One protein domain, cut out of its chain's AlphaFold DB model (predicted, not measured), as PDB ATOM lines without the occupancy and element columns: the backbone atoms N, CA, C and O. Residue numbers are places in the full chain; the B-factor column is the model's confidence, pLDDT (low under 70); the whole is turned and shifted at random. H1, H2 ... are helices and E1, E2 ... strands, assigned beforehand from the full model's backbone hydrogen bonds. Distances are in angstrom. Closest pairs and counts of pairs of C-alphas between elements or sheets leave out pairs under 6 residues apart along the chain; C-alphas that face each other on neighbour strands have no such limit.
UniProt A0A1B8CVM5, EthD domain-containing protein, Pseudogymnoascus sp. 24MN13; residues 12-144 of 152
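AT A GLANCE: This is residues 12 to 144 of the 152 residues of the protein "EthD domain-containing protein" of Pseudogymnoascus sp. 24MN13 (UniProt A0A1B8CVM5). What shape do these coordinates draw? A twisted sheet of four strands has the long helix H1 over one face, along its edge strand E2, and H4 packs beside H1, running the opposite way. H3 sits by the sheet and only grazes it, H2 lies off the sheet, and residues 67 to 73, 118 to 123 and 137 to 143 stick out. What is it made of? The 133 printed residues, of mixed class, hold four named helices and four named strands in the order E1 H1 E2 H2 E3 H3 H4 E4, and the sheet's order is E2 - E3 - E1 - E4, all antiparallel. The whole is compact, with a radius of gyration of the C-alphas of 16.2 A and spans of 45 by 45 by 30 A.

IN THESE COORDINATES: Where does the first half run? E1, residues 12 to 17, begins at C-alpha 12 (48.562, -38.924, 37.155). H1, residues 25 to 46, is 29.8 A long with a kink of 45 degrees near residue 39; E2 is residues 51 to 56 and H2 residues 59 to 68. What follows? E3, residues 81 to 87, spans 19.7 A; H3 is residues 90 to 96 and H4 residues 100 to 110. E4, residues 127 to 133, spans 20.2 A and ends at C-alpha 133 (54.625, -39.112, 37.621).

HOW THE PARTS SIT: What joins the strands? N 53 and O 84 of E2 and E3 are 2.9 A apart, N 15 and O 83 of E1 and E3 2.9 A, and N 14 and O 130 of E1 and E4 2.9 A, each within hydrogen-bond range. E1, H1, E2 and E3, H3 H4, E4 are split strand-helix-strand units, two strands running the same way with another between them in the sheet, and both crossovers are right-handed. How do the helices stand? H1 is on the sheet at a height over the sheet of 9.2 A and runs along E2, at 6 degrees on the local plane; their closest C-alphas are those of Ser 29 and His 56, 6.8 A. With residues 36 to 43 alone H1 touches H4, closest at the C-alphas of Leu 39 and Ile 106, 6.3 A, at a shallow tilt of 12 degrees, opposite ways. H2 and H4 are apart. Are the helix backbones complete? In H3 every O i to N i+4 pair is within hydrogen-bond range; the figures are 12 of 18 in H1, 5 of 6 in H2 and 5 of 7 in H4.

THE WHOLE: How far does it reach? The two C-alphas farthest apart, those of Gly 120 and Lys 142, are 48.6 A apart, and the printed part has no cut. Which links are long, and where is confidence low? The links H2 to E3 and H4 to E4 are long, with 12 and 16 residues. The mean pLDDT of the printed part is 88.4, and residues 75 to 76 and 117 to 126 are under 70.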
ATOM      1  N   ARG A  12      49.695 -39.256  38.007       94.94
ATOM      2  CA  ARG A  12      48.562 -38.924  37.155       94.94
ATOM      3  C   ARG A  12      48.177 -40.115  36.316       94.94
ATOM      4  O   ARG A  12      49.015 -40.646  35.589       94.94
ATOM      5  N   VAL A  13      46.904 -40.472  36.384       94.12
ATOM      6  CA  VAL A  13      46.265 -41.368  35.427       94.12
ATOM      7  C   VAL A  13      45.637 -40.510  34.341       94.12
ATOM      8  O   VAL A  13      44.885 -39.587  34.643       94.12
ATOM      9  N   LEU A  14      45.974 -40.793  33.086       94.69
ATOM     10  CA  LEU A  14      45.400 -40.149  31.911       94.69
ATOM     11  C   LEU A  14      44.639 -41.202  31.120       94.69
ATOM     12  O   LEU A  14      45.242 -42.181  30.686       94.69
ATOM     13  N   THR A  15      43.353 -40.958  30.888       92.56
ATOM     14  CA  THR A  15      42.493 -41.819  30.075       92.56
ATOM     15  C   THR A  15      41.948 -41.039  28.895       92.56
ATOM     16  O   THR A  15      41.231 -40.069  29.101       92.56
ATOM     17  N   LEU A  16      42.266 -41.452  27.672       92.12
ATOM     18  CA  LEU A  16      41.696 -40.909  26.438       92.12
ATOM     19  C   LEU A  16      40.385 -41.628  26.108       92.12
ATOM     20  O   LEU A  16      40.353 -42.855  26.172       92.12
ATOM     21  N   PHE A  17      39.342 -40.892  25.717       88.44
ATOM     22  CA  PHE A  17      38.019 -41.438  25.392       88.44
ATOM     23  C   PHE A  17      37.548 -41.037  24.001       88.44
ATOM     24  O   PHE A  17      37.685 -39.885  23.574       88.44
ATOM     25  N   SER A  18      36.921 -41.985  23.310       90.75
ATOM     26  CA  SER A  18      36.074 -41.683  22.160       90.75
ATOM     27  C   SER A  18      34.639 -41.538  22.645       90.75
ATOM     28  O   SER A  18      34.154 -42.366  23.421       90.75
ATOM     29  N   LYS A  19      33.947 -40.494  22.186       92.38
ATOM     30  CA  LYS A  19      32.511 -40.364  22.442       92.38
ATOM     31  C   LYS A  19      31.748 -41.412  21.643       92.38
ATOM     32  O   LYS A  19      32.225 -41.857  20.595       92.38
ATOM     33  N   ARG A  20      30.544 -41.764  22.082       91.38
ATOM     34  CA  ARG A  20      29.661 -42.600  21.264       91.38
ATOM     35  C   ARG A  20      29.428 -41.977  19.877       91.38
ATOM     36  O   ARG A  20      29.315 -40.753  19.763       91.38
ATOM     37  N   PRO A  21      29.356 -42.797  18.814       90.50
ATOM     38  CA  PRO A  21      29.281 -42.296  17.443       90.50
ATOM     39  C   PRO A  21      27.979 -41.542  17.135       90.50
ATOM     40  O   PRO A  21      27.971 -40.722  16.223       90.50
ATOM     41  N   ASP A  22      26.906 -41.792  17.891       93.00
ATOM     42  CA  ASP A  22      25.594 -41.157  17.744       93.00
ATOM     43  C   ASP A  22      25.484 -39.775  18.410       93.00
ATOM     44  O   ASP A  22      24.509 -39.066  18.173       93.00
ATOM     45  N   LEU A  23      26.472 -39.365  19.210       94.81
ATOM     46  CA  LEU A  23      26.460 -38.073  19.902       94.81
ATOM     47  C   LEU A  23      27.178 -36.985  19.107       94.81
ATOM     48  O   LEU A  23      28.171 -37.246  18.430       94.81
ATOM     49  N   THR A  24      26.759 -35.733  19.257       96.06
ATOM     50  CA  THR A  24      27.577 -34.568  18.886       96.06
ATOM     51  C   THR A  24      28.670 -34.314  19.934       96.06
ATOM     52  O   THR A  24      28.617 -34.844  21.045       96.06
ATOM     53  N   ASP A  25      29.678 -33.497  19.603       95.06
ATOM     54  CA  ASP A  25      30.682 -33.073  20.594       95.06
ATOM     55  C   ASP A  25      30.038 -32.295  21.757       95.06
ATOM     56  O   ASP A  25      30.441 -32.467  22.903       95.06
ATOM     57  N   GLU A  26      29.004 -31.492  21.482       96.81
ATOM     58  CA  GLU A  26      28.269 -30.737  22.504       96.81
ATOM     59  C   GLU A  26      27.481 -31.659  23.440       96.81
ATOM     60  O   GLU A  26      27.550 -31.496  24.654       96.81
ATOM     61  N   GLN A  27      26.789 -32.668  22.902       97.88
ATOM     62  CA  GLN A  27      26.068 -33.654  23.715       97.88
ATOM     63  C   GLN A  27      27.022 -34.457  24.603       97.88
ATOM     64  O   GLN A  27      26.752 -34.638  25.788       97.88
ATOM     65  N   PHE A  28      28.155 -34.899  24.045       96.94
ATOM     66  CA  PHE A  28      29.205 -35.571  24.808       96.94
ATOM     67  C   PHE A  28      29.748 -34.672  25.921       96.94
ATOM     68  O   PHE A  28      29.796 -35.087  27.077       96.94
ATOM     69  N   SER A  29      30.117 -33.435  25.579       97.44
ATOM     70  CA  SER A  29      30.687 -32.483  26.529       97.44
ATOM     71  C   SER A  29      29.707 -32.154  27.656       97.44
ATOM     72  O   SER A  29      30.072 -32.224  28.829       97.44
ATOM     73  N   HIS A  30      28.443 -31.896  27.312       98.38
ATOM     74  CA  HIS A  30      27.382 -31.621  28.273       98.38
ATOM     75  C   HIS A  30      27.147 -32.797  29.220       98.38
ATOM     76  O   HIS A  30      27.122 -32.598  30.433       98.38
ATOM     77  N   HIS A  31      26.991 -34.021  28.701       98.56
ATOM     78  CA  HIS A  31      26.769 -35.192  29.552       98.56
ATOM     79  C   HIS A  31      27.967 -35.423  30.470       98.56
ATOM     80  O   HIS A  31      27.805 -35.596  31.678       98.56
ATOM     81  N   TRP A  32      29.182 -35.353  29.926       98.25
ATOM     82  CA  TRP A  32      30.386 -35.619  30.699       98.25
ATOM     83  C   TRP A  32      30.609 -34.588  31.816       98.25
ATOM     84  O   TRP A  32      30.923 -34.961  32.948       98.25
ATOM     85  N   GLU A  33      30.385 -33.302  31.546       98.38
ATOM     86  CA  GLU A  33      30.590 -32.237  32.532       98.38
ATOM     87  C   GLU A  33      29.409 -32.100  33.506       98.38
ATOM     88  O   GLU A  33      29.606 -31.970  34.712       98.38
ATOM     89  N   LYS A  34      28.168 -32.090  33.003       98.56
ATOM     90  CA  LYS A  34      26.983 -31.707  33.789       98.56
ATOM     91  C   LYS A  34      26.255 -32.885  34.425       98.56
ATOM     92  O   LYS A  34      25.543 -32.670  35.402       98.56
ATOM     93  N   VAL A  35      26.429 -34.101  33.904       98.62
ATOM     94  CA  VAL A  35      25.772 -35.313  34.424       98.62
ATOM     95  C   VAL A  35      26.789 -36.227  35.092       98.62
ATOM     96  O   VAL A  35      26.642 -36.544  36.269       98.62
ATOM     97  N   HIS A  36      27.858 -36.581  34.383       98.50
ATOM     98  CA  HIS A  36      28.839 -37.548  34.861       98.50
ATOM     99  C   HIS A  36      29.780 -36.973  35.931       98.50
ATOM    100  O   HIS A  36      30.026 -37.614  36.953       98.50
ATOM    101  N   ALA A  37      30.291 -35.746  35.755       98.38
ATOM    102  CA  ALA A  37      31.221 -35.152  36.722       98.38
ATOM    103  C   ALA A  37      30.642 -35.045  38.152       98.38
ATOM    104  O   ALA A  37      31.366 -35.380  39.093       98.38
ATOM    105  N   PRO A  38      29.362 -34.661  38.363       98.69
ATOM    106  CA  PRO A  38      28.726 -34.703  39.682       98.69
ATOM    107  C   PRO A  38      28.649 -36.093  40.328       98.69
ATOM    108  O   PRO A  38      28.592 -36.167  41.554       98.69
ATOM    109  N   LEU A  39      28.662 -37.177  39.543       98.69
ATOM    110  CA  LEU A  39      28.721 -38.552  40.058       98.69
ATOM    111  C   LEU A  39      30.157 -38.909  40.466       98.69
ATOM    112  O   LEU A  39      30.400 -39.422  41.557       98.69
ATOM    113  N   VAL A  40      31.134 -38.580  39.618       98.19
ATOM    114  CA  VAL A  40      32.548 -38.920  39.841       98.19
ATOM    115  C   VAL A  40      33.175 -38.093  40.957       98.19
ATOM    116  O   VAL A  40      33.929 -38.637  41.757       98.19
ATOM    117  N   MET A  41      32.880 -36.794  41.045       98.19
ATOM    118  CA  MET A  41      33.499 -35.883  42.013       98.19
ATOM    119  C   MET A  41      33.410 -36.385  43.471       98.19
ATOM    120  O   MET A  41      34.459 -36.492  44.109       98.19
ATOM    121  N   PRO A  42      32.228 -36.708  44.038       98.12
ATOM    122  CA  PRO A  42      32.148 -37.187  45.419       98.12
ATOM    123  C   PRO A  42      32.838 -38.544  45.616       98.12
ATOM    124  O   PRO A  42      33.445 -38.764  46.664       98.12
ATOM    125  N   TRP A  43      32.799 -39.434  44.619       98.19
ATOM    126  CA  TRP A  43      33.530 -40.705  44.651       98.19
ATOM    127  C   TRP A  43      35.050 -40.489  44.660       98.19
ATOM    128  O   TRP A  43      35.744 -41.041  45.511       98.19
ATOM    129  N   ALA A  44      35.566 -39.615  43.796       97.19
ATOM    130  CA  ALA A  44      36.983 -39.274  43.735       97.19
ATOM    131  C   ALA A  44      37.470 -38.666  45.064       97.19
ATOM    132  O   ALA A  44      38.505 -39.072  45.594       97.19
ATOM    133  N   LEU A  45      36.687 -37.756  45.657       96.50
ATOM    134  CA  LEU A  45      36.983 -37.180  46.975       96.50
ATOM    135  C   LEU A  45      36.994 -38.246  48.082       96.50
ATOM    136  O   LEU A  45      37.906 -38.255  48.907       96.50
ATOM    137  N   LYS A  46      36.018 -39.166  48.087       96.56
ATOM    138  CA  LYS A  46      35.937 -40.281  49.050       96.56
ATOM    139  C   LYS A  46      37.187 -41.164  49.017       96.56
ATOM    140  O   LYS A  46      37.639 -41.603  50.072       96.56
ATOM    141  N   HIS A  47      37.743 -41.408  47.832       95.94
ATOM    142  CA  HIS A  47      38.932 -42.250  47.639       95.94
ATOM    143  C   HIS A  47      40.256 -41.473  47.668       95.94
ATOM    144  O   HIS A  47      41.309 -42.028  47.361       95.94
ATOM    145  N   GLY A  48      40.229 -40.202  48.082       94.19
ATOM    146  CA  GLY A  48      41.436 -39.409  48.324       94.19
ATOM    147  C   GLY A  48      42.141 -38.929  47.056       94.19
ATOM    148  O   GLY A  48      43.345 -38.670  47.086       94.19
ATOM    149  N   PHE A  49      41.420 -38.811  45.939       95.44
ATOM    150  CA  PHE A  49      41.977 -38.233  44.722       95.44
ATOM    151  C   PHE A  49      42.201 -36.740  44.966       95.44
ATOM    152  O   PHE A  49      41.362 -36.054  45.552       95.44
ATOM    153  N   ILE A  50      43.345 -36.231  44.522       94.06
ATOM    154  CA  ILE A  50      43.761 -34.845  44.779       94.06
ATOM    155  C   ILE A  50      43.525 -33.926  43.578       94.06
ATOM    156  O   ILE A  50      43.692 -32.713  43.692       94.06
ATOM    157  N   GLY A  51      43.114 -34.493  42.443       94.94
ATOM    158  CA  GLY A  51      42.749 -33.754  41.244       94.94
ATOM    159  C   GLY A  51      41.923 -34.603  40.287       94.94
ATOM    160  O   GLY A  51      42.132 -35.809  40.165       94.94
ATOM    161  N   TYR A  52      40.986 -33.951  39.607       97.06
ATOM    162  CA  TYR A  52      40.242 -34.508  38.487       97.06
ATOM    163  C   TYR A  52      40.024 -33.410  37.448       97.06
ATOM    164  O   TYR A  52      39.488 -32.349  37.768       97.06
ATOM    165  N   VAL A  53      40.456 -33.655  36.214       97.75
ATOM    166  CA  VAL A  53      40.242 -32.761  35.075       97.75
ATOM    167  C   VAL A  53      39.620 -33.550  33.934       97.75
ATOM    168  O   VAL A  53      40.099 -34.626  33.581       97.75
ATOM    169  N   GLN A  54      38.588 -32.974  33.327       98.06
ATOM    170  CA  GLN A  54      38.102 -33.383  32.016       98.06
ATOM    171  C   GLN A  54      38.704 -32.453  30.969       98.06
ATOM    172  O   GLN A  54      38.498 -31.240  31.004       98.06
ATOM    173  N   TYR A  55      39.461 -33.014  30.038       96.88
ATOM    174  CA  TYR A  55      39.990 -32.299  28.890       96.88
ATOM    175  C   TYR A  55      39.119 -32.604  27.677       96.88
ATOM    176  O   TYR A  55      39.120 -33.723  27.177       96.88
ATOM    177  N   HIS A  56      38.346 -31.621  27.226       95.81
ATOM    178  CA  HIS A  56      37.418 -31.763  26.102       95.81
ATOM    179  C   HIS A  56      38.110 -31.336  24.805       95.81
ATOM    180  O   HIS A  56      38.661 -30.237  24.732       95.81
ATOM    181  N   THR A  57      38.076 -32.181  23.772       93.62
ATOM    182  CA  THR A  57      38.771 -31.945  22.493       93.62
ATOM    183  C   THR A  57      37.800 -31.991  21.305       93.62
ATOM    184  O   THR A  57      37.870 -32.911  20.477       93.62
ATOM    185  N   PRO A  58      36.883 -31.008  21.189       92.94
ATOM    186  CA  PRO A  58      35.935 -30.944  20.079       92.94
ATOM    187  C   PRO A  58      36.664 -30.864  18.734       92.94
ATOM    188  O   PRO A  58      37.762 -30.305  18.638       92.94
ATOM    189  N   ALA A  59      36.045 -31.414  17.689       90.81
ATOM    190  CA  ALA A  59      36.635 -31.545  16.358       90.81
ATOM    191  C   ALA A  59      37.183 -30.213  15.828       90.81
ATOM    192  O   ALA A  59      38.348 -30.152  15.447       90.81
ATOM    193  N   ALA A  60      36.410 -29.130  15.947       91.19
ATOM    194  CA  ALA A  60      36.819 -27.800  15.495       91.19
ATOM    195  C   ALA A  60      38.140 -27.317  16.131       91.19
ATOM    196  O   ALA A  60      38.975 -26.725  15.448       91.19
ATOM    197  N   MET A  61      38.372 -27.591  17.422       91.44
ATOM    198  CA  MET A  61      39.632 -27.211  18.078       91.44
ATOM    199  C   MET A  61      40.796 -28.103  17.648       91.44
ATOM    200  O   MET A  61      41.906 -27.608  17.460       91.44
ATOM    201  N   ARG A  62      40.554 -29.407  17.460       88.88
ATOM    202  CA  ARG A  62      41.582 -30.334  16.965       88.88
ATOM    203  C   ARG A  62      42.000 -29.993  15.537       88.88
ATOM    204  O   ARG A  62      43.191 -29.984  15.249       88.88
ATOM    205  N   GLU A  63      41.047 -29.659  14.673       87.88
ATOM    206  CA  GLU A  63      41.289 -29.229  13.291       87.88
ATOM    207  C   GLU A  63      42.061 -27.907  13.235       87.88
ATOM    208  O   GLU A  63      43.068 -27.813  12.532       87.88
ATOM    209  N   ALA A  64      41.652 -26.908  14.026       89.19
ATOM    210  CA  ALA A  64      42.355 -25.630  14.110       89.19
ATOM    211  C   ALA A  64      43.805 -25.804  14.596       89.19
ATOM    212  O   ALA A  64      44.729 -25.240  14.006       89.19
ATOM    213  N   PHE A  65      44.020 -26.624  15.631       87.06
ATOM    214  CA  PHE A  65      45.359 -26.917  16.142       87.06
ATOM    215  C   PHE A  65      46.205 -27.688  15.120       87.06
ATOM    216  O   PHE A  65      47.356 -27.335  14.871       87.06
ATOM    217  N   ALA A  66      45.625 -28.693  14.459       84.94
ATOM    218  CA  ALA A  66      46.302 -29.421  13.392       84.94
ATOM    219  C   ALA A  66      46.718 -28.488  12.244       84.94
ATOM    220  O   ALA A  66      47.797 -28.671  11.691       84.94
ATOM    221  N   GLY A  67      45.917 -27.467  11.922       85.56
ATOM    222  CA  GLY A  67      46.215 -26.489  10.873       85.56
ATOM    223  C   GLY A  67      47.500 -25.683  11.096       85.56
ATOM    224  O   GLY A  67      48.166 -25.343  10.120       85.56
ATOM    225  N   VAL A  68      47.879 -25.423  12.353       86.81
ATOM    226  CA  VAL A  68      49.061 -24.609  12.704       86.81
ATOM    227  C   VAL A  68      50.290 -25.432  13.094       86.81
ATOM    228  O   VAL A  68      51.402 -24.910  13.094       86.81
ATOM    229  N   MET A  69      50.117 -26.715  13.414       83.88
ATOM    230  CA  MET A  69      51.228 -27.591  13.788       83.88
ATOM    231  C   MET A  69      52.006 -28.078  12.564       83.88
ATOM    232  O   MET A  69      51.411 -28.482  11.556       83.88
ATOM    233  N   ALA A  70      53.337 -28.092  12.674       81.81
ATOM    234  CA  ALA A  70      54.211 -28.667  11.656       81.81
ATOM    235  C   ALA A  70      53.964 -30.180  11.508       81.81
ATOM    236  O   ALA A  70      53.616 -30.865  12.474       81.81
ATOM    237  N   SER A  71      54.075 -30.686  10.278       78.88
ATOM    238  CA  SER A  71      53.613 -32.024   9.878       78.88
ATOM    239  C   SER A  71      54.218 -33.164  10.692       78.88
ATOM    240  O   SER A  71      53.522 -34.121  11.009       78.88
ATOM    241  N   GLU A  72      55.485 -33.049  11.070       83.44
ATOM    242  CA  GLU A  72      56.241 -34.036  11.840       83.44
ATOM    243  C   GLU A  72      55.782 -34.159  13.303       83.44
ATOM    244  O   GLU A  72      56.093 -35.149  13.962       83.44
ATOM    245  N   TRP A  73      55.003 -33.190  13.796       74.75
ATOM    246  CA  TRP A  73      54.383 -33.208  15.125       74.75
ATOM    247  C   TRP A  73      52.895 -33.584  15.081       74.75
ATOM    248  O   TRP A  73      52.246 -33.649  16.128       74.75
ATOM    249  N   ARG A  74      52.327 -33.820  13.890       70.81
ATOM    250  CA  ARG A  74      50.937 -34.267  13.742       70.81
ATOM    251  C   ARG A  74      50.875 -35.775  13.988       70.81
ATOM    252  O   ARG A  74      51.299 -36.561  13.151       70.81
ATOM    253  N   GLY A  75      50.363 -36.169  15.152       67.31
ATOM    254  CA  GLY A  75      50.018 -37.559  15.454       67.31
ATOM    255  C   GLY A  75      48.526 -37.837  15.254       67.31
ATOM    256  O   GLY A  75      47.701 -36.936  15.393       67.31
ATOM    257  N   ASP A  76      48.169 -39.101  15.018       67.56
ATOM    258  CA  ASP A  76      46.785 -39.562  14.801       67.56
ATOM    259  C   ASP A  76      45.970 -39.710  16.107       67.56
ATOM    260  O   ASP A  76      45.185 -40.644  16.283       67.56
ATOM    261  N   ILE A  77      46.147 -38.799  17.071       71.62
ATOM    262  CA  ILE A  77      45.398 -38.840  18.336       71.62
ATOM    263  C   ILE A  77      43.994 -38.265  18.103       71.62
ATOM    264  O   ILE A  77      43.747 -37.068  18.244       71.62
ATOM    265  N   ASN A  78      43.056 -39.140  17.739       80.06
ATOM    266  CA  ASN A  78      41.675 -38.788  17.400       80.06
ATOM    267  C   ASN A  78      40.678 -39.173  18.511       80.06
ATOM    268  O   ASN A  78      39.761 -39.964  18.296       80.06
ATOM    269  N   TYR A  79      40.867 -38.616  19.707       88.06
ATOM    270  CA  TYR A  79      39.948 -38.777  20.842       88.06
ATOM    271  C   TYR A  79      39.110 -37.511  21.070       88.06
ATOM    272  O   TYR A  79      39.505 -36.409  20.678       88.06
ATOM    273  N   ASN A  80      37.936 -37.667  21.689       92.12
ATOM    274  CA  ASN A  80      37.002 -36.566  21.975       92.12
ATOM    275  C   ASN A  80      37.236 -35.940  23.355       92.12
ATOM    276  O   ASN A  80      36.752 -34.839  23.627       92.12
ATOM    277  N   GLY A  81      38.008 -36.613  24.208       93.62
ATOM    278  CA  GLY A  81      38.531 -36.009  25.419       93.62
ATOM    279  C   GLY A  81      39.450 -36.917  26.225       93.62
ATOM    280  O   GLY A  81      39.723 -38.054  25.834       93.62
ATOM    281  N   ALA A  82      39.925 -36.401  27.359       95.44
ATOM    282  CA  ALA A  82      40.745 -37.127  28.320       95.44
ATOM    283  C   ALA A  82      40.336 -36.862  29.782       95.44
ATOM    284  O   ALA A  82      40.142 -35.708  30.156       95.44
ATOM    285  N   ALA A  83      40.226 -37.898  30.617       95.94
ATOM    286  CA  ALA A  83      40.187 -37.732  32.074       95.94
ATOM    287  C   ALA A  83      41.608 -37.762  32.621       95.94
ATOM    288  O   ALA A  83      42.396 -38.637  32.264       95.94
ATOM    289  N   LEU A  84      41.923 -36.820  33.502       96.62
ATOM    290  CA  LEU A  84      43.173 -36.784  34.241       96.62
ATOM    291  C   LEU A  84      42.837 -36.865  35.728       96.62
ATOM    292  O   LEU A  84      42.214 -35.946  36.258       96.62
ATOM    293  N   PHE A  85      43.249 -37.942  36.389       96.31
ATOM    294  CA  PHE A  85      43.129 -38.099  37.835       96.31
ATOM    295  C   PHE A  85      44.501 -37.987  38.485       96.31
ATOM    296  O   PHE A  85      45.416 -38.716  38.110       96.31
ATOM    297  N   ASP A  86      44.622 -37.107  39.475       95.25
ATOM    298  CA  ASP A  86      45.824 -36.979  40.290       95.25
ATOM    299  C   ASP A  86      45.632 -37.729  41.603       95.25
ATOM    300  O   ASP A  86      44.675 -37.491  42.347       95.25
ATOM    301  N   VAL A  87      46.563 -38.631  41.901       93.38
ATOM    302  CA  VAL A  87      46.541 -39.490  43.084       93.38
ATOM    303  C   VAL A  87      47.923 -39.561  43.716       93.38
ATOM    304  O   VAL A  87      48.949 -39.392  43.060       93.38
ATOM    305  N   VAL A  88      47.959 -39.846  45.012       90.69
ATOM    306  CA  VAL A  88      49.211 -40.020  45.770       90.69
ATOM    307  C   VAL A  88      49.554 -41.493  46.013       90.69
ATOM    308  O   VAL A  88      50.595 -41.804  46.585       90.69
ATOM    309  N   SER A  89      48.684 -42.407  45.570       88.75
ATOM    310  CA  SER A  89      48.886 -43.855  45.610       88.75
ATOM    311  C   SER A  89      48.177 -44.517  44.430       88.75
ATOM    312  O   SER A  89      46.968 -44.359  44.255       88.75
ATOM    313  N   TYR A  90      48.929 -45.284  43.637       83.50
ATOM    314  CA  TYR A  90      48.356 -46.095  42.561       83.50
ATOM    315  C   TYR A  90      47.429 -47.191  43.097       83.50
ATOM    316  O   TYR A  90      46.364 -47.431  42.541       83.50
ATOM    317  N   GLU A  91      47.803 -47.830  44.205       87.00
ATOM    318  CA  GLU A  91      46.980 -48.871  44.822       87.00
ATOM    319  C   GLU A  91      45.614 -48.316  45.247       87.00
ATOM    320  O   GLU A  91      44.584 -48.936  44.990       87.00
ATOM    321  N   ALA A  92      45.592 -47.106  45.820       85.69
ATOM    322  CA  ALA A  92      44.347 -46.430  46.181       85.69
ATOM    323  C   ALA A  92      43.488 -46.109  44.949       85.69
ATOM    324  O   ALA A  92      42.271 -46.275  45.000       85.69
ATOM    325  N   PHE A  93      44.115 -45.707  43.836       89.00
ATOM    326  CA  PHE A  93      43.410 -45.502  42.572       89.00
ATOM    327  C   PHE A  93      42.741 -46.789  42.087       89.00
ATOM    328  O   PHE A  93      41.543 -46.769  41.834       89.00
ATOM    329  N   VAL A  94      43.471 -47.907  42.006       89.25
ATOM    330  CA  VAL A  94      42.914 -49.193  41.541       89.25
ATOM    331  C   VAL A  94      41.764 -49.645  42.437       89.25
ATOM    332  O   VAL A  94      40.692 -49.986  41.944       89.25
ATOM    333  N   LYS A  95      41.952 -49.576  43.758       92.19
ATOM    334  CA  LYS A  95      40.942 -49.981  44.739       92.19
ATOM    335  C   LYS A  95      39.662 -49.141  44.669       92.19
ATOM    336  O   LYS A  95      38.587 -49.644  44.981       92.19
ATOM    337  N   ALA A  96      39.743 -47.880  44.240       94.06
ATOM    338  CA  ALA A  96      38.570 -47.013  44.122       94.06
ATOM    339  C   ALA A  96      37.505 -47.579  43.162       94.06
ATOM    340  O   ALA A  96      36.310 -47.358  43.372       94.06
ATOM    341  N   PHE A  97      37.920 -48.338  42.140       92.25
ATOM    342  CA  PHE A  97      37.024 -48.959  41.154       92.25
ATOM    343  C   PHE A  97      36.261 -50.174  41.701       92.25
ATOM    344  O   PHE A  97      35.286 -50.606  41.093       92.25
ATOM    345  N   GLU A  98      36.655 -50.703  42.863       95.31
ATOM    346  CA  GLU A  98      35.920 -51.762  43.569       95.31
ATOM    347  C   GLU A  98      34.715 -51.212  44.356       95.31
ATOM    348  O   GLU A  98      33.922 -51.979  44.905       95.31
ATOM    349  N   ASP A  99      34.558 -49.884  44.438       97.38
ATOM    350  CA  ASP A  99      33.444 -49.249  45.142       97.38
ATOM    351  C   ASP A  99      32.099 -49.624  44.489       97.38
ATOM    352  O   ASP A  99      31.900 -49.356  43.300       97.38
ATOM    353  N   PRO A 100      31.122 -50.155  45.250       98.06
ATOM    354  CA  PRO A 100      29.788 -50.424  44.726       98.06
ATOM    355  C   PRO A 100      29.122 -49.208  44.074       98.06
ATOM    356  O   PRO A 100      28.327 -49.381  43.155       98.06
ATOM    357  N   TYR A 101      29.424 -47.983  44.516       98.31
ATOM    358  CA  TYR A 101      28.920 -46.775  43.862       98.31
ATOM    359  C   TYR A 101      29.514 -46.596  42.462       98.31
ATOM    360  O   TYR A 101      28.790 -46.262  41.528       98.31
ATOM    361  N   TYR A 102      30.808 -46.877  42.286       97.12
ATOM    362  CA  TYR A 102      31.414 -46.860  40.958       97.12
ATOM    363  C   TYR A 102      30.738 -47.892  40.052       97.12
ATOM    364  O   TYR A 102      30.228 -47.544  38.991       97.12
ATOM    365  N   ILE A 103      30.655 -49.139  40.522       96.06
ATOM    366  CA  ILE A 103      30.135 -50.276  39.752       96.06
ATOM    367  C   ILE A 103      28.663 -50.085  39.362       96.06
ATOM    368  O   ILE A 103      28.278 -50.429  38.251       96.06
ATOM    369  N   ASN A 104      27.831 -49.559  40.263       97.56
ATOM    370  CA  ASN A 104      26.381 -49.508  40.053       97.56
ATOM    371  C   ASN A 104      25.862 -48.146  39.570       97.56
ATOM    372  O   ASN A 104      24.690 -48.054  39.210       97.56
ATOM    373  N   VAL A 105      26.682 -47.087  39.592       98.31
ATOM    374  CA  VAL A 105      26.243 -45.722  39.240       98.31
ATOM    375  C   VAL A 105      27.151 -45.080  38.198       98.31
ATOM    376  O   VAL A 105      26.659 -44.669  37.152       98.31
ATOM    377  N   ILE A 106      28.459 -45.006  38.457       97.56
ATOM    378  CA  ILE A 106      29.401 -44.313  37.562       97.56
ATOM    379  C   ILE A 106      29.607 -45.108  36.271       97.56
ATOM    380  O   ILE A 106      29.382 -44.581  35.187       97.56
ATOM    381  N   GLU A 107      30.005 -46.378  36.377       94.06
ATOM    382  CA  GLU A 107      30.316 -47.219  35.216       94.06
ATOM    383  C   GLU A 107      29.119 -47.364  34.259       94.06
ATOM    384  O   GLU A 107      29.333 -47.175  33.054       94.06
ATOM    385  N   PRO A 108      27.875 -47.592  34.741       95.19
ATOM    386  CA  PRO A 108      26.695 -47.622  33.885       95.19
ATOM    387  C   PRO A 108      26.445 -46.297  33.162       95.19
ATOM    388  O   PRO A 108      26.078 -46.305  31.988       95.19
ATOM    389  N   ASP A 109      26.673 -45.160  33.827       97.44
ATOM    390  CA  ASP A 109      26.513 -43.844  33.204       97.44
ATOM    391  C   ASP A 109      27.524 -43.603  32.072       97.44
ATOM    392  O   ASP A 109      27.191 -42.993  31.058       97.44
ATOM    393  N   GLU A 110      28.739 -44.145  32.176       94.56
ATOM    394  CA  GLU A 110      29.746 -44.021  31.115       94.56
ATOM    395  C   GLU A 110      29.273 -44.604  29.771       94.56
ATOM    396  O   GLU A 110      29.649 -44.086  28.718       94.56
ATOM    397  N   HIS A 111      28.394 -45.618  29.767       91.56
ATOM    398  CA  HIS A 111      27.800 -46.169  28.533       91.56
ATOM    399  C   HIS A 111      26.852 -45.196  27.822       91.56
ATOM    400  O   HIS A 111      26.503 -45.419  26.661       91.56
ATOM    401  N   ASN A 112      26.438 -44.106  28.474       94.69
ATOM    402  CA  ASN A 112      25.585 -43.088  27.863       94.69
ATOM    403  C   ASN A 112      26.359 -42.126  26.961       94.69
ATOM    404  O   ASN A 112      25.746 -41.512  26.093       94.69
ATOM    405  N   PHE A 113      27.682 -41.999  27.123       94.56
ATOM    406  CA  PHE A 113      28.457 -40.981  26.401       94.56
ATOM    407  C   PHE A 113      29.826 -41.436  25.885       94.56
ATOM    408  O   PHE A 113      30.289 -40.913  24.868       94.56
ATOM    409  N   VAL A 114      30.449 -42.440  26.499       91.56
ATOM    410  CA  VAL A 114      31.697 -43.047  26.015       91.56
ATOM    411  C   VAL A 114      31.373 -44.187  25.055       91.56
ATOM    412  O   VAL A 114      30.447 -44.965  25.280       91.56
ATOM    413  N   ALA A 115      32.149 -44.324  23.980       88.38
ATOM    414  CA  ALA A 115      32.067 -45.453  23.056       88.38
ATOM    415  C   ALA A 115      32.611 -46.749  23.691       88.38
ATOM    416  O   ALA A 115      33.611 -47.307  23.239       88.38
ATOM    417  N   LYS A 116      31.953 -47.243  24.740       74.19
ATOM    418  CA  LYS A 116      32.236 -48.536  25.360       74.19
ATOM    419  C   LYS A 116      31.633 -49.645  24.507       74.19
ATOM    420  O   LYS A 116      30.455 -49.955  24.612       74.19
ATOM    421  N   ASP A 117      32.426 -50.231  23.622       61.50
ATOM    422  CA  ASP A 117      31.975 -51.398  22.869       61.50
ATOM    423  C   ASP A 117      32.418 -52.667  23.589       61.50
ATOM    424  O   ASP A 117      33.610 -52.976  23.645       61.50
ATOM    425  N   VAL A 118      31.460 -53.393  24.160       52.56
ATOM    426  CA  VAL A 118      31.714 -54.689  24.806       52.56
ATOM    427  C   VAL A 118      31.638 -55.837  23.780       52.56
ATOM    428  O   VAL A 118      31.774 -57.004  24.138       52.56
ATOM    429  N   THR A 119      31.476 -55.560  22.478       44.72
ATOM    430  CA  THR A 119      31.267 -56.607  21.466       44.72
ATOM    431  C   THR A 119      32.203 -56.525  20.256       44.72
ATOM    432  O   THR A 119      32.086 -55.662  19.401       44.72
ATOM    433  N   GLY A 120      33.064 -57.543  20.109       40.62
ATOM    434  CA  GLY A 120      33.463 -58.057  18.790       40.62
ATOM    435  C   GLY A 120      34.784 -57.564  18.180       40.62
ATOM    436  O   GLY A 120      34.824 -56.578  17.460       40.62
ATOM    437  N   LYS A 121      35.833 -58.377  18.375       38.94
ATOM    438  CA  LYS A 121      36.956 -58.756  17.475       38.94
ATOM    439  C   LYS A 121      37.755 -57.724  16.652       38.94
ATOM    440  O   LYS A 121      38.780 -58.129  16.117       38.94
ATOM    441  N   ASN A 122      37.422 -56.437  16.623       40.53
ATOM    442  CA  ASN A 122      38.277 -55.397  16.048       40.53
ATOM    443  C   ASN A 122      38.649 -54.382  17.134       40.53
ATOM    444  O   ASN A 122      37.819 -53.595  17.585       40.53
ATOM    445  N   GLN A 123      39.912 -54.431  17.564       43.53
ATOM    446  CA  GLN A 123      40.515 -53.505  18.522       43.53
ATOM    447  C   GLN A 123      40.652 -52.107  17.901       43.53
ATOM    448  O   GLN A 123      41.737 -51.692  17.507       43.53
ATOM    449  N   VAL A 124      39.557 -51.359  17.807       48.38
ATOM    450  CA  VAL A 124      39.668 -49.899  17.774       48.38
ATOM    451  C   VAL A 124      39.805 -49.482  19.234       48.38
ATOM    452  O   VAL A 124      38.932 -49.791  20.042       48.38
ATOM    453  N   LEU A 125      40.937 -48.886  19.597       52.19
ATOM    454  CA  LEU A 125      41.223 -48.421  20.955       52.19
ATOM    455  C   LEU A 125      40.112 -47.437  21.384       52.19
ATOM    456  O   LEU A 125      39.966 -46.379  20.783       52.19
ATOM    457  N   LYS A 126      39.271 -47.822  22.356       63.19
ATOM    458  CA  LYS A 126      38.019 -47.108  22.720       63.19
ATOM    459  C   LYS A 126      38.046 -46.424  24.088       63.19
ATOM    460  O   LYS A 126      37.233 -45.547  24.366       63.19
ATOM    461  N   ALA A 127      39.034 -46.767  24.898       71.12
ATOM    462  CA  ALA A 127      39.635 -45.878  25.870       71.12
ATOM    463  C   ALA A 127      41.090 -46.322  26.049       71.12
ATOM    464  O   ALA A 127      41.372 -47.522  26.042       71.12
ATOM    465  N   MET A 128      42.020 -45.383  26.186       82.00
ATOM    466  CA  MET A 128      43.427 -45.698  26.449       82.00
ATOM    467  C   MET A 128      43.854 -45.031  27.734       82.00
ATOM    468  O   MET A 128      43.826 -43.808  27.818       82.00
ATOM    469  N   SER A 129      44.264 -45.835  28.710       87.38
ATOM    470  CA  SER A 129      44.776 -45.331  29.980       87.38
ATOM    471  C   SER A 129      46.284 -45.496  30.053       87.38
ATOM    472  O   SER A 129      46.830 -46.524  29.655       87.38
ATOM    473  N   THR A 130      46.953 -44.498  30.609       90.69
ATOM    474  CA  THR A 130      48.333 -44.602  31.072       90.69
ATOM    475  C   THR A 130      48.458 -43.923  32.424       90.69
ATOM    476  O   THR A 130      47.581 -43.167  32.845       90.69
ATOM    477  N   MET A 131      49.561 -44.184  33.107       90.94
ATOM    478  CA  MET A 131      49.888 -43.540  34.363       90.94
ATOM    479  C   MET A 131      51.339 -43.084  34.346       90.94
ATOM    480  O   MET A 131      52.220 -43.779  33.844       90.94
ATOM    481  N   GLY A 132      51.585 -41.916  34.928       92.06
ATOM    482  CA  GLY A 132      52.920 -41.354  35.057       92.06
ATOM    483  C   GLY A 132      53.085 -40.538  36.328       92.06
ATOM    484  O   GLY A 132      52.152 -40.359  37.107       92.06
ATOM    485  N   VAL A 133      54.298 -40.031  36.529       91.62
ATOM    486  CA  VAL A 133      54.625 -39.112  37.621       91.62
ATOM    487  C   VAL A 133      54.579 -37.685  37.095       91.62
ATOM    488  O   VAL A 133      55.219 -37.372  36.089       91.62
ATOM    489  N   CYS A 134      53.868 -36.800  37.787       88.44
ATOM    490  CA  CYS A 134      53.834 -35.390  37.428       88.44
ATOM    491  C   CYS A 134      55.136 -34.690  37.835       88.44
ATOM    492  O   CYS A 134      55.510 -34.660  39.007       88.44
ATOM    493  N   LYS A 135      55.814 -34.086  36.856       88.69
ATOM    494  CA  LYS A 135      56.915 -33.139  37.066       88.69
ATOM    495  C   LYS A 135      56.426 -31.751  36.671       88.69
ATOM    496  O   LYS A 135      56.427 -31.394  35.497       88.69
ATOM    497  N   THR A 136      55.940 -30.995  37.646       87.50
ATOM    498  CA  THR A 136      55.413 -29.649  37.402       87.50
ATOM    499  C   THR A 136      56.571 -28.682  37.180       87.50
ATOM    500  O   THR A 136      57.396 -28.509  38.067       87.50
ATOM    501  N   ILE A 137      56.630 -28.057  36.001       91.31
ATOM    502  CA  ILE A 137      57.684 -27.090  35.635       91.31
ATOM    503  C   ILE A 137      57.191 -25.643  35.769       91.31
ATOM    504  O   ILE A 137      57.936 -24.771  36.210       91.31
ATOM    505  N   VAL A 138      55.920 -25.391  35.441       89.88
ATOM    506  CA  VAL A 138      55.246 -24.093  35.593       89.88
ATOM    507  C   VAL A 138      53.872 -24.326  36.215       89.88
ATOM    508  O   VAL A 138      53.147 -25.227  35.796       89.88
ATOM    509  N   SER A 139      53.502 -23.515  37.205       88.38
ATOM    510  CA  SER A 139      52.177 -23.536  37.832       88.38
ATOM    511  C   SER A 139      51.770 -22.127  38.250       88.38
ATOM    512  O   SER A 139      52.599 -21.358  38.734       88.38
ATOM    513  N   GLY A 140      50.509 -21.751  38.010       88.44
ATOM    514  CA  GLY A 140      50.003 -20.409  38.328       88.44
ATOM    515  C   GLY A 140      50.805 -19.270  37.682       88.44
ATOM    516  O   GLY A 140      50.978 -18.221  38.298       88.44
ATOM    517  N   GLY A 141      51.359 -19.500  36.484       90.31
ATOM    518  CA  GLY A 141      52.216 -18.539  35.779       90.31
ATOM    519  C   GLY A 141      53.625 -18.372  36.365       90.31
ATOM    520  O   GLY A 141      54.311 -17.423  36.004       90.31
ATOM    521  N   LYS A 142      54.064 -19.257  37.272       88.88
ATOM    522  CA  LYS A 142      55.374 -19.183  37.939       88.88
ATOM    523  C   LYS A 142      56.217 -20.439  37.709       88.88
ATOM    524  O   LYS A 142      55.655 -21.541  37.719       88.88
ATOM    525  N   PRO A 143      57.550 -20.302  37.575       90.19
ATOM    526  CA  PRO A 143      58.463 -21.441  37.528       90.19
ATOM    527  C   PRO A 143      58.368 -22.251  38.827       90.19
ATOM    528  O   PRO A 143      58.205 -21.689  39.909       90.19
ATOM    529  N   GLN A 144      58.446 -23.571  38.706       89.38
ATOM    530  CA  GLN A 144      58.503 -24.518  39.831       89.38
ATOM    531  C   GLN A 144      59.876 -25.188  39.948       89.38
ATOM    532  O   GLN A 144      60.101 -26.009  40.832       89.38
TER     533      GLN A 144